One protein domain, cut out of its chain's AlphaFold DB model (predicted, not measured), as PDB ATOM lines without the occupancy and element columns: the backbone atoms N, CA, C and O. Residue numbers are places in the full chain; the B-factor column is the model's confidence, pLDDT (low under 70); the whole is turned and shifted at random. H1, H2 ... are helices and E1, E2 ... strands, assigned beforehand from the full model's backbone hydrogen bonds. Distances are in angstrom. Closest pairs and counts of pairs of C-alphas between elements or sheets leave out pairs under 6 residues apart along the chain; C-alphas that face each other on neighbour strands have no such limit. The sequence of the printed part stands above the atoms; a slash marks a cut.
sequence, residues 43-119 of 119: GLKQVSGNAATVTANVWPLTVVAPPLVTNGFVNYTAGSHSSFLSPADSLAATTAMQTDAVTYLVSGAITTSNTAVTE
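What this domain is: This is residues 43 to 119 of the 119 residues of an uncharacterized protein of Zetaproteobacteria bacterium (UniProt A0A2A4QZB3). There is little regular structure: one helix, H1, stands beside a small sheet of two strands, E1 and E2, with a single pair of C-alphas of E2 and H1 within 8 A, and after H1 the last stretch, residues 108 to 119, folds back from the helix's end toward the sheet. Long loops make up much of the rest. The printed part has 77 residues, with E1, E2 and H1 in that order, a parallel sheet, and a mixed class; named elements hold only 25 residues. It is compact, with a radius of gyration of the C-alphas of 12.0 A and spans of 33 by 27 by 19 A.

Where its parts are: E1 is residues 45 to 47, beginning at C-alpha 45 (165.747, 108.102, 132.472). E2 is residues 72 to 76, 13.2 A long. H1 is residues 91 to 107, 23.8 A long, ending at C-alpha 107 (157.922, 106.593, 116.712).

How they stand to each other: E1 and E2 are parallel at 48 degrees, with N 47 and O 73 within hydrogen-bond range at 2.8 A. Residues 46 to 47 of E1 also pair, parallel, with residues 63 to 64. The closest C-alphas of E2 and H1, Tyr 76 and Ala 93, are 7.1 A apart. E1 and H1 are apart. In H1 every O i to N i+4 pair is within hydrogen-bond range.

The domain as a whole: The C-alphas farthest apart, Ala 56 and Ala 88, are 32.9 A apart. The printed part has no cut; both links are long. pLDDT is under 70 at residues 52 to 58 and 60.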
ATOM      1  N   GLY A  43     160.659 111.942 136.604       89.81
ATOM      2  CA  GLY A  43     161.004 110.520 136.565       89.81
ATOM      3  C   GLY A  43     161.748 110.092 135.291       89.81
ATOM      4  O   GLY A  43     161.642 108.933 134.888       89.81
ATOM      5  N   LEU A  44     162.476 111.003 134.634       91.69
ATOM      6  CA  LEU A  44     163.125 110.738 133.348       91.69
ATOM      7  C   LEU A  44     164.392 109.889 133.502       91.69
ATOM      8  O   LEU A  44     165.290 110.192 134.294       91.69
ATOM      9  N   LYS A  45     164.504 108.860 132.663       91.62
ATOM     10  CA  LYS A  45     165.747 108.102 132.472       91.62
ATOM     11  C   LYS A  45     166.624 108.805 131.443       91.62
ATOM     12  O   LYS A  45     166.107 109.331 130.455       91.62
ATOM     13  N   GLN A  46     167.935 108.763 131.643       92.75
ATOM     14  CA  GLN A  46     168.867 109.209 130.614       92.75
ATOM     15  C   GLN A  46     168.979 108.133 129.538       92.75
ATOM     16  O   GLN A  46     169.247 106.976 129.854       92.75
ATOM     17  N   VAL A  47     168.807 108.509 128.278       93.69
ATOM     18  CA  VAL A  47     169.041 107.648 127.119       93.69
ATOM     19  C   VAL A  47     170.406 107.992 126.542       93.69
ATOM     20  O   VAL A  47     170.680 109.149 126.233       93.69
ATOM     21  N   SER A  48     171.266 106.985 126.427       91.44
ATOM     22  CA  SER A  48     172.660 107.141 126.014       91.44
ATOM     23  C   SER A  48     173.056 106.008 125.079       91.44
ATOM     24  O   SER A  48     172.915 104.829 125.417       91.44
ATOM     25  N   GLY A  49     173.591 106.349 123.908       84.00
ATOM     26  CA  GLY A  49     174.150 105.358 122.990       84.00
ATOM     27  C   GLY A  49     175.416 104.687 123.534       84.00
ATOM     28  O   GLY A  49     175.767 103.601 123.075       84.00
ATOM     29  N   ASN A  50     176.045 105.272 124.559       81.81
ATOM     30  CA  ASN A  50     177.169 104.682 125.280       81.81
ATOM     31  C   ASN A  50     176.764 104.119 126.656       81.81
ATOM     32  O   ASN A  50     177.626 103.897 127.499       81.81
ATOM     33  N   ALA A  51     175.483 103.818 126.909       76.56
ATOM     34  CA  ALA A  51     175.006 103.380 128.231       76.56
ATOM     35  C   ALA A  51     175.789 102.200 128.850       76.56
ATOM     36  O   ALA A  51     175.866 102.087 130.070       76.56
ATOM     37  N   ALA A  52     176.404 101.333 128.035       68.00
ATOM     38  CA  ALA A  52     177.256 100.237 128.504       68.00
ATOM     39  C   ALA A  52     178.581 100.695 129.152       68.00
ATOM     40  O   ALA A  52     179.165  99.951 129.938       68.00
ATOM     41  N   THR A  53     179.071 101.894 128.827       67.12
ATOM     42  CA  THR A  53     180.301 102.478 129.385       67.12
ATOM     43  C   THR A  53     180.018 103.481 130.505       67.12
ATOM     44  O   THR A  53     180.929 103.802 131.274       67.12
ATOM     45  N   VAL A  54     178.764 103.923 130.662       64.38
ATOM     46  CA  VAL A  54     178.338 104.829 131.737       64.38
ATOM     47  C   VAL A  54     178.232 104.059 133.059       64.38
ATOM     48  O   VAL A  54     177.178 103.592 133.483       64.38
ATOM     49  N   THR A  55     179.370 103.894 133.730       52.91
ATOM     50  CA  THR A  55     179.470 103.240 135.040       52.91
ATOM     51  C   THR A  55     179.055 104.212 136.155       52.91
ATOM     52  O   THR A  55     179.840 104.998 136.669       52.91
ATOM     53  N   ALA A  56     177.780 104.140 136.534       47.91
ATOM     54  CA  ALA A  56     177.254 104.386 137.884       47.91
ATOM     55  C   ALA A  56     177.360 105.775 138.567       47.91
ATOM     56  O   ALA A  56     176.833 105.879 139.669       47.91
ATOM     57  N   ASN A  57     177.919 106.842 137.979       45.50
ATOM     58  CA  ASN A  57     178.116 108.104 138.736       45.50
ATOM     59  C   ASN A  57     177.461 109.395 138.199       45.50
ATOM     60  O   ASN A  57     177.750 110.456 138.748       45.50
ATOM     61  N   VAL A  58     176.590 109.373 137.180       60.53
ATOM     62  CA  VAL A  58     176.228 110.629 136.469       60.53
ATOM     63  C   VAL A  58     174.723 110.975 136.444       60.53
ATOM     64  O   VAL A  58     174.378 112.124 136.189       60.53
ATOM     65  N   TRP A  59     173.805 110.070 136.813       73.56
ATOM     66  CA  TRP A  59     172.363 110.389 136.830       73.56
ATOM     67  C   TRP A  59     171.564 109.615 137.898       73.56
ATOM     68  O   TRP A  59     171.677 108.387 137.950       73.56
ATOM     69  N   PRO A  60     170.710 110.265 138.721       68.94
ATOM     70  CA  PRO A  60     170.007 109.609 139.830       68.94
ATOM     71  C   PRO A  60     168.912 108.607 139.421       68.94
ATOM     72  O   PRO A  60     168.511 107.799 140.255       68.94
ATOM     73  N   LEU A  61     168.417 108.626 138.175       70.19
ATOM     74  CA  LEU A  61     167.289 107.780 137.736       70.19
ATOM     75  C   LEU A  61     167.649 106.663 136.746       70.19
ATOM     76  O   LEU A  61     166.745 106.044 136.186       70.19
ATOM     77  N   THR A  62     168.934 106.320 136.604       85.25
ATOM     78  CA  THR A  62     169.471 105.307 135.663       85.25
ATOM     79  C   THR A  62     169.734 105.846 134.255       85.25
ATOM     80  O   THR A  62     168.975 106.657 133.720       85.25
ATOM     81  N   VAL A  63     170.806 105.333 133.648       89.31
ATOM     82  CA  VAL A  63     171.147 105.509 132.233       89.31
ATOM     83  C   VAL A  63     170.792 104.225 131.485       89.31
ATOM     84  O   VAL A  63     171.127 103.131 131.937       89.31
ATOM     85  N   VAL A  64     170.078 104.340 130.369       91.56
ATOM     86  CA  VAL A  64     169.601 103.210 129.563       91.56
ATOM     87  C   VAL A  64     170.054 103.344 128.113       91.56
ATOM     88  O   VAL A  64     170.192 104.450 127.590       91.56
ATOM     89  N   ALA A  65     170.273 102.207 127.455       91.62
ATOM     90  CA  ALA A  65     170.571 102.187 126.028       91.62
ATOM     91  C   ALA A  65     169.315 102.543 125.205       91.62
ATOM     92  O   ALA A  65     168.207 102.160 125.597       91.62
ATOM     93  N   PRO A  66     169.457 103.239 124.063       92.75
ATOM     94  CA  PRO A  66     168.367 103.407 123.112       92.75
ATOM     95  C   PRO A  66     167.993 102.064 122.449       92.75
ATOM     96  O   PRO A  66     168.845 101.179 122.329       92.75
ATOM     97  N   PRO A  67     166.756 101.914 121.941       94.94
ATOM     98  CA  PRO A  67     165.656 102.875 122.021       94.94
ATOM     99  C   PRO A  67     164.893 102.797 123.355       94.94
ATOM    100  O   PRO A  67     164.698 101.715 123.908       94.94
ATOM    101  N   LEU A  68     164.376 103.934 123.833       94.06
ATOM    102  CA  LEU A  68     163.463 103.997 124.981       94.06
ATOM    103  C   LEU A  68     162.065 104.457 124.541       94.06
ATOM    104  O   LEU A  68     161.917 105.560 124.037       94.06
ATOM    105  N   VAL A  69     161.027 103.646 124.772       92.06
ATOM    106  CA  VAL A  69     159.624 103.920 124.365       92.06
ATOM    107  C   VAL A  69     158.763 104.525 125.487       92.06
ATOM    108  O   VAL A  69     157.587 104.211 125.648       92.06
ATOM    109  N   THR A  70     159.371 105.351 126.332       87.75
ATOM    110  CA  THR A  70     158.706 106.057 127.438       87.75
ATOM    111  C   THR A  70     159.369 107.421 127.637       87.75
ATOM    112  O   THR A  70     160.073 107.900 126.751       87.75
ATOM    113  N   ASN A  71     159.158 108.046 128.791       91.50
ATOM    114  CA  ASN A  71     159.717 109.343 129.130       91.50
ATOM    115  C   ASN A  71     161.215 109.243 129.408       91.50
ATOM    116  O   ASN A  71     161.676 108.372 130.154       91.50
ATOM    117  N   GLY A  72     161.970 110.169 128.839       93.62
ATOM    118  CA  GLY A  72     163.408 110.214 129.026       93.62
ATOM    119  C   GLY A  72     164.017 111.507 128.523       93.62
ATOM    120  O   GLY A  72     163.334 112.412 128.038       93.62
ATOM    121  N   PHE A  73     165.332 111.574 128.640       95.00
ATOM    122  CA  PHE A  73     166.107 112.676 128.103       95.00
ATOM    123  C   PHE A  73     167.404 112.176 127.486       95.00
ATOM    124  O   PHE A  73     167.902 111.111 127.845       95.00
ATOM    125  N   VAL A  74     167.956 112.969 126.577       95.31
ATOM    126  CA  VAL A  74     169.304 112.772 126.037       95.31
ATOM    127  C   VAL A  74     170.180 113.919 126.526       95.31
ATOM    128  O   VAL A  74     169.769 115.082 126.467       95.31
ATOM    129  N   ASN A  75     171.374 113.585 127.021       94.12
ATOM    130  CA  ASN A  75     172.406 114.560 127.356       94.12
ATOM    131  C   ASN A  75     173.378 114.696 126.178       94.12
ATOM    132  O   ASN A  75     174.115 113.764 125.861       94.12
ATOM    133  N   TYR A  76     173.363 115.854 125.532       95.12
ATOM    134  CA  TYR A  76     174.269 116.216 124.454       95.12
ATOM    135  C   TYR A  76     175.527 116.862 125.041       95.12
ATOM    136  O   TYR A  76     175.449 117.839 125.782       95.12
ATOM    137  N   THR A  77     176.697 116.332 124.704       93.88
ATOM    138  CA  THR A  77     178.007 116.771 125.226       93.88
ATOM    139  C   THR A  77     178.704 117.796 124.334       93.88
ATOM    140  O   THR A  77     179.817 118.233 124.622       93.88
ATOM    141  N   ALA A  78     178.058 118.179 123.233       94.38
ATOM    142  CA  ALA A  78     178.527 119.185 122.294       94.38
ATOM    143  C   ALA A  78     177.378 120.113 121.876       94.38
ATOM    144  O   ALA A  78     176.203 119.751 121.966       94.38
ATOM    145  N   GLY A  79     177.734 121.289 121.355       95.31
ATOM    146  CA  GLY A  79     176.780 122.343 121.017       95.31
ATOM    147  C   GLY A  79     176.472 123.259 122.203       95.31
ATOM    148  O   GLY A  79     177.243 123.342 123.157       95.31
ATOM    149  N   SER A  80     175.353 123.971 122.115       95.38
ATOM    150  CA  SER A  80     174.846 124.906 123.119       95.38
ATOM    151  C   SER A  80     173.328 124.777 123.260       95.38
ATOM    152  O   SER A  80     172.677 124.071 122.486       95.38
ATOM    153  N   HIS A  81     172.745 125.524 124.201       94.75
ATOM    154  CA  HIS A  81     171.296 125.596 124.416       94.75
ATOM    155  C   HIS A  81     170.495 125.861 123.122       94.75
ATOM    156  O   HIS A  81     169.389 125.356 122.946       94.75
ATOM    157  N   SER A  82     171.069 126.619 122.180       95.38
ATOM    158  CA  SER A  82     170.418 126.990 120.915       95.38
ATOM    159  C   SER A  82     170.698 126.019 119.762       95.38
ATOM    160  O   SER A  82     170.196 126.234 118.656       95.38
ATOM    161  N   SER A  83     171.472 124.947 119.981       97.06
ATOM    162  CA  SER A  83     171.892 124.036 118.909       97.06
ATOM    163  C   SER A  83     170.739 123.323 118.215       97.06
ATOM    164  O   SER A  83     170.883 122.960 117.054       97.06
ATOM    165  N   PHE A  84     169.569 123.195 118.839       96.94
ATOM    166  CA  PHE A  84     168.386 122.676 118.150       96.94
ATOM    167  C   PHE A  84     167.959 123.551 116.951       96.94
ATOM    168  O   PHE A  84     167.453 123.035 115.954       96.94
ATOM    169  N   LEU A  85     168.178 124.871 117.026       97.31
ATOM    170  CA  LEU A  85     167.739 125.853 116.024       97.31
ATOM    171  C   LEU A  85     168.887 126.420 115.177       97.31
ATOM    172  O   LEU A  85     168.637 126.942 114.092       97.31
ATOM    173  N   SER A  86     170.128 126.348 115.664       97.31
ATOM    174  CA  SER A  86     171.295 126.949 115.011       97.31
ATOM    175  C   SER A  86     172.504 126.007 115.007       97.31
ATOM    176  O   SER A  86     172.936 125.581 116.077       97.31
ATOM    177  N   PRO A  87     173.127 125.746 113.842       97.56
ATOM    178  CA  PRO A  87     174.321 124.908 113.736       97.56
ATOM    179  C   PRO A  87     175.630 125.626 114.078       97.56
ATOM    180  O   PRO A  87     176.694 125.032 113.912       97.56
ATOM    181  N   ALA A  88     175.578 126.890 114.516       97.19
ATOM    182  CA  ALA A  88     176.762 127.730 114.700       97.19
ATOM    183  C   ALA A  88     177.797 127.129 115.669       97.19
ATOM    184  O   ALA A  88     178.991 127.194 115.386       97.19
ATOM    185  N   ASP A  89     177.347 126.516 116.767       96.12
ATOM    186  CA  ASP A  89     178.244 125.920 117.768       96.12
ATOM    187  C   ASP A  89     178.677 124.493 117.400       96.12
ATOM    188  O   ASP A  89     179.801 124.083 117.683       96.12
ATOM    189  N   SER A  90     177.786 123.711 116.781       97.50
ATOM    190  CA  SER A  90     178.082 122.350 116.329       97.50
ATOM    191  C   SER A  90     177.011 121.836 115.373       97.50
ATOM    192  O   SER A  90     175.912 121.469 115.789       97.50
ATOM    193  N   LEU A  91     177.364 121.712 114.090       98.19
ATOM    194  CA  LEU A  91     176.494 121.085 113.092       98.19
ATOM    195  C   LEU A  91     176.119 119.649 113.489       98.19
ATOM    196  O   LEU A  91     174.971 119.247 113.333       98.19
ATOM    197  N   ALA A  92     177.069 118.889 114.045       98.06
ATOM    198  CA  ALA A  92     176.835 117.511 114.460       98.06
ATOM    199  C   ALA A  92     175.809 117.413 115.602       98.06
ATOM    200  O   ALA A  92     174.942 116.541 115.558       98.06
ATOM    201  N   ALA A  93     175.877 118.315 116.589       97.31
ATOM    202  CA  ALA A  93     174.902 118.368 117.678       97.31
ATOM    203  C   ALA A  93     173.524 118.808 117.169       97.31
ATOM    204  O   ALA A  93     172.531 118.164 117.488       97.31
ATOM    205  N   THR A  94     173.456 119.832 116.311       98.44
ATOM    206  CA  THR A  94     172.198 120.280 115.692       98.44
ATOM    207  C   THR A  94     171.513 119.169 114.913       98.44
ATOM    208  O   THR A  94     170.328 118.914 115.121       98.44
ATOM    209  N   THR A  95     172.254 118.470 114.050       98.44
ATOM    210  CA  THR A  95     171.705 117.335 113.303       98.44
ATOM    211  C   THR A  95     171.243 116.229 114.244       98.44
ATOM    212  O   THR A  95     170.169 115.676 114.014       98.44
ATOM    213  N   ALA A  96     171.996 115.926 115.306       97.69
ATOM    214  CA  ALA A  96     171.601 114.907 116.275       97.69
ATOM    215  C   ALA A  96     170.304 115.279 117.005       97.69
ATOM    216  O   ALA A  96     169.329 114.539 116.931       97.69
ATOM    217  N   MET A  97     170.241 116.479 117.590       98.19
ATOM    218  CA  MET A  97     169.059 116.974 118.299       98.19
ATOM    219  C   MET A  97     167.806 116.984 117.418       98.19
ATOM    220  O   MET A  97     166.736 116.555 117.847       98.19
ATOM    221  N   GLN A  98     167.925 117.445 116.169       98.38
ATOM    222  CA  GLN A  98     166.802 117.459 115.229       98.38
ATOM    223  C   GLN A  98     166.390 116.043 114.802       98.38
ATOM    224  O   GLN A  98     165.197 115.750 114.730       98.38
ATOM    225  N   THR A  99     167.355 115.153 114.554       98.25
ATOM    226  CA  THR A  99     167.082 113.759 114.166       98.25
ATOM    227  C   THR A  99     166.406 112.990 115.295       98.25
ATOM    228  O   THR A  99     165.410 112.308 115.055       98.25
ATOM    229  N   ASP A 100     166.898 113.125 116.524       97.75
ATOM    230  CA  ASP A 100     166.325 112.460 117.693       97.75
ATOM    231  C   ASP A 100     164.925 113.008 118.008       97.75
ATOM    232  O   ASP A 100     164.007 112.231 118.277       97.75
ATOM    233  N   ALA A 101     164.699 114.320 117.859       97.88
ATOM    234  CA  ALA A 101     163.370 114.915 118.013       97.88
ATOM    235  C   ALA A 101     162.373 114.410 116.959       97.88
ATOM    236  O   ALA A 101     161.252 114.032 117.302       97.88
ATOM    237  N   VAL A 102     162.765 114.360 115.683       98.06
ATOM    238  CA  VAL A 102     161.910 113.819 114.613       98.06
ATOM    239  C   VAL A 102     161.646 112.329 114.832       98.06
ATOM    240  O   VAL A 102     160.503 111.890 114.704       98.06
ATOM    241  N   THR A 103     162.663 111.557 115.219       97.19
ATOM    242  CA  THR A 103     162.512 110.129 115.542       97.19
ATOM    243  C   THR A 103     161.497 109.925 116.657       97.19
ATOM    244  O   THR A 103     160.588 109.101 116.519       97.19
ATOM    245  N   TYR A 104     161.590 110.719 117.721       97.25
ATOM    246  CA  TYR A 104     160.642 110.688 118.823       97.25
ATOM    247  C   TYR A 104     159.217 111.048 118.380       97.25
ATOM    248  O   TYR A 104     158.277 110.332 118.715       97.25
ATOM    249  N   LEU A 105     159.043 112.096 117.571       96.00
ATOM    250  CA  LEU A 105     157.724 112.498 117.065       96.00
ATOM    251  C   LEU A 105     157.069 111.429 116.179       96.00
ATOM    252  O   LEU A 105     155.851 111.275 116.205       96.00
ATOM    253  N   VAL A 106     157.864 110.695 115.397       96.31
ATOM    254  CA  VAL A 106     157.361 109.663 114.477       96.31
ATOM    255  C   VAL A 106     157.080 108.342 115.194       96.31
ATOM    256  O   VAL A 106     156.107 107.665 114.867       96.31
ATOM    257  N   SER A 107     157.933 107.949 116.142       95.38
ATOM    258  CA  SER A 107     157.922 106.593 116.712       95.38
ATOM    259  C   SER A 107     157.505 106.517 118.181       95.38
ATOM    260  O   SER A 107     157.212 105.431 118.674       95.38
ATOM    261  N   GLY A 108     157.520 107.639 118.901       94.50
ATOM    262  CA  GLY A 108     157.435 107.665 120.363       94.50
ATOM    263  C   GLY A 108     158.671 107.094 121.068       94.50
ATOM    264  O   GLY A 108     158.666 106.984 122.293       94.50
ATOM    265  N   ALA A 109     159.719 106.719 120.326       95.56
ATOM    266  CA  ALA A 109     160.963 106.203 120.870       95.56
ATOM    267  C   ALA A 109     162.032 107.296 120.934       95.56
ATOM    268  O   ALA A 109     162.256 108.029 119.973       95.56
ATOM    269  N   ILE A 110     162.727 107.365 122.062       96.56
ATOM    270  CA  ILE A 110     163.918 108.186 122.241       96.56
ATOM    271  C   ILE A 110     165.125 107.366 121.787       96.56
ATOM    272  O   ILE A 110     165.368 106.258 122.279       96.56
ATOM    273  N   THR A 111     165.873 107.923 120.844       95.19
ATOM    274  CA  THR A 111     167.114 107.369 120.296       95.19
ATOM    275  C   THR A 111     168.267 108.344 120.505       95.19
ATOM    276  O   THR A 111     168.054 109.467 120.950       95.19
ATOM    277  N   THR A 112     169.483 107.905 120.183       94.69
ATOM    278  CA  THR A 112     170.646 108.787 120.034       94.69
ATOM    279  C   THR A 112     171.222 108.586 118.641       94.69
ATOM    280  O   THR A 112     171.829 107.547 118.363       94.69
ATOM    281  N   SER A 113     171.035 109.549 117.743       95.31
ATOM    282  CA  SER A 113     171.461 109.398 116.349       95.31
ATOM    283  C   SER A 113     172.973 109.563 116.159       95.31
ATOM    284  O   SER A 113     173.495 109.260 115.087       95.31
ATOM    285  N   ASN A 114     173.685 110.070 117.172       95.12
ATOM    286  CA  ASN A 114     175.128 110.284 117.128       95.12
ATOM    287  C   ASN A 114     175.769 110.183 118.526       95.12
ATOM    288  O   ASN A 114     175.627 111.080 119.358       95.12
ATOM    289  N   THR A 115     176.533 109.116 118.759       92.81
ATOM    290  CA  THR A 115     177.223 108.849 120.034       92.81
ATOM    291  C   THR A 115     178.461 109.712 120.275       92.81
ATOM    292  O   THR A 115     178.988 109.715 121.380       92.81
ATOM    293  N   ALA A 116     178.932 110.464 119.272       93.06
ATOM    294  CA  ALA A 116     180.060 111.384 119.430       93.06
ATOM    295  C   ALA A 116     179.659 112.732 120.053       93.06
ATOM    296  O   ALA A 116     180.527 113.496 120.463       93.06
ATOM    297  N   VAL A 117     178.359 113.043 120.089       93.19
ATOM    298  CA  VAL A 117     177.810 114.296 120.646       93.19
ATOM    299  C   VAL A 117     176.779 114.047 121.744       93.19
ATOM    300  O   VAL A 117     176.139 114.987 122.204       93.19
ATOM    301  N   THR A 118     176.599 112.789 122.142       90.69
ATOM    302  CA  THR A 118     175.741 112.368 123.251       90.69
ATOM    303  C   THR A 118     176.583 111.589 124.249       90.69
ATOM    304  O   THR A 118     177.577 110.969 123.865       90.69
ATOM    305  N   GLU A 119     176.226 111.673 125.532       83.31
ATOM    306  CA  GLU A 119     176.811 110.789 126.549       83.31
ATOM    307  C   GLU A 119     176.551 109.329 126.234       83.31
ATOM    308  O   GLU A 119     175.470 108.981 125.704       83.31
TER     309      GLU A 119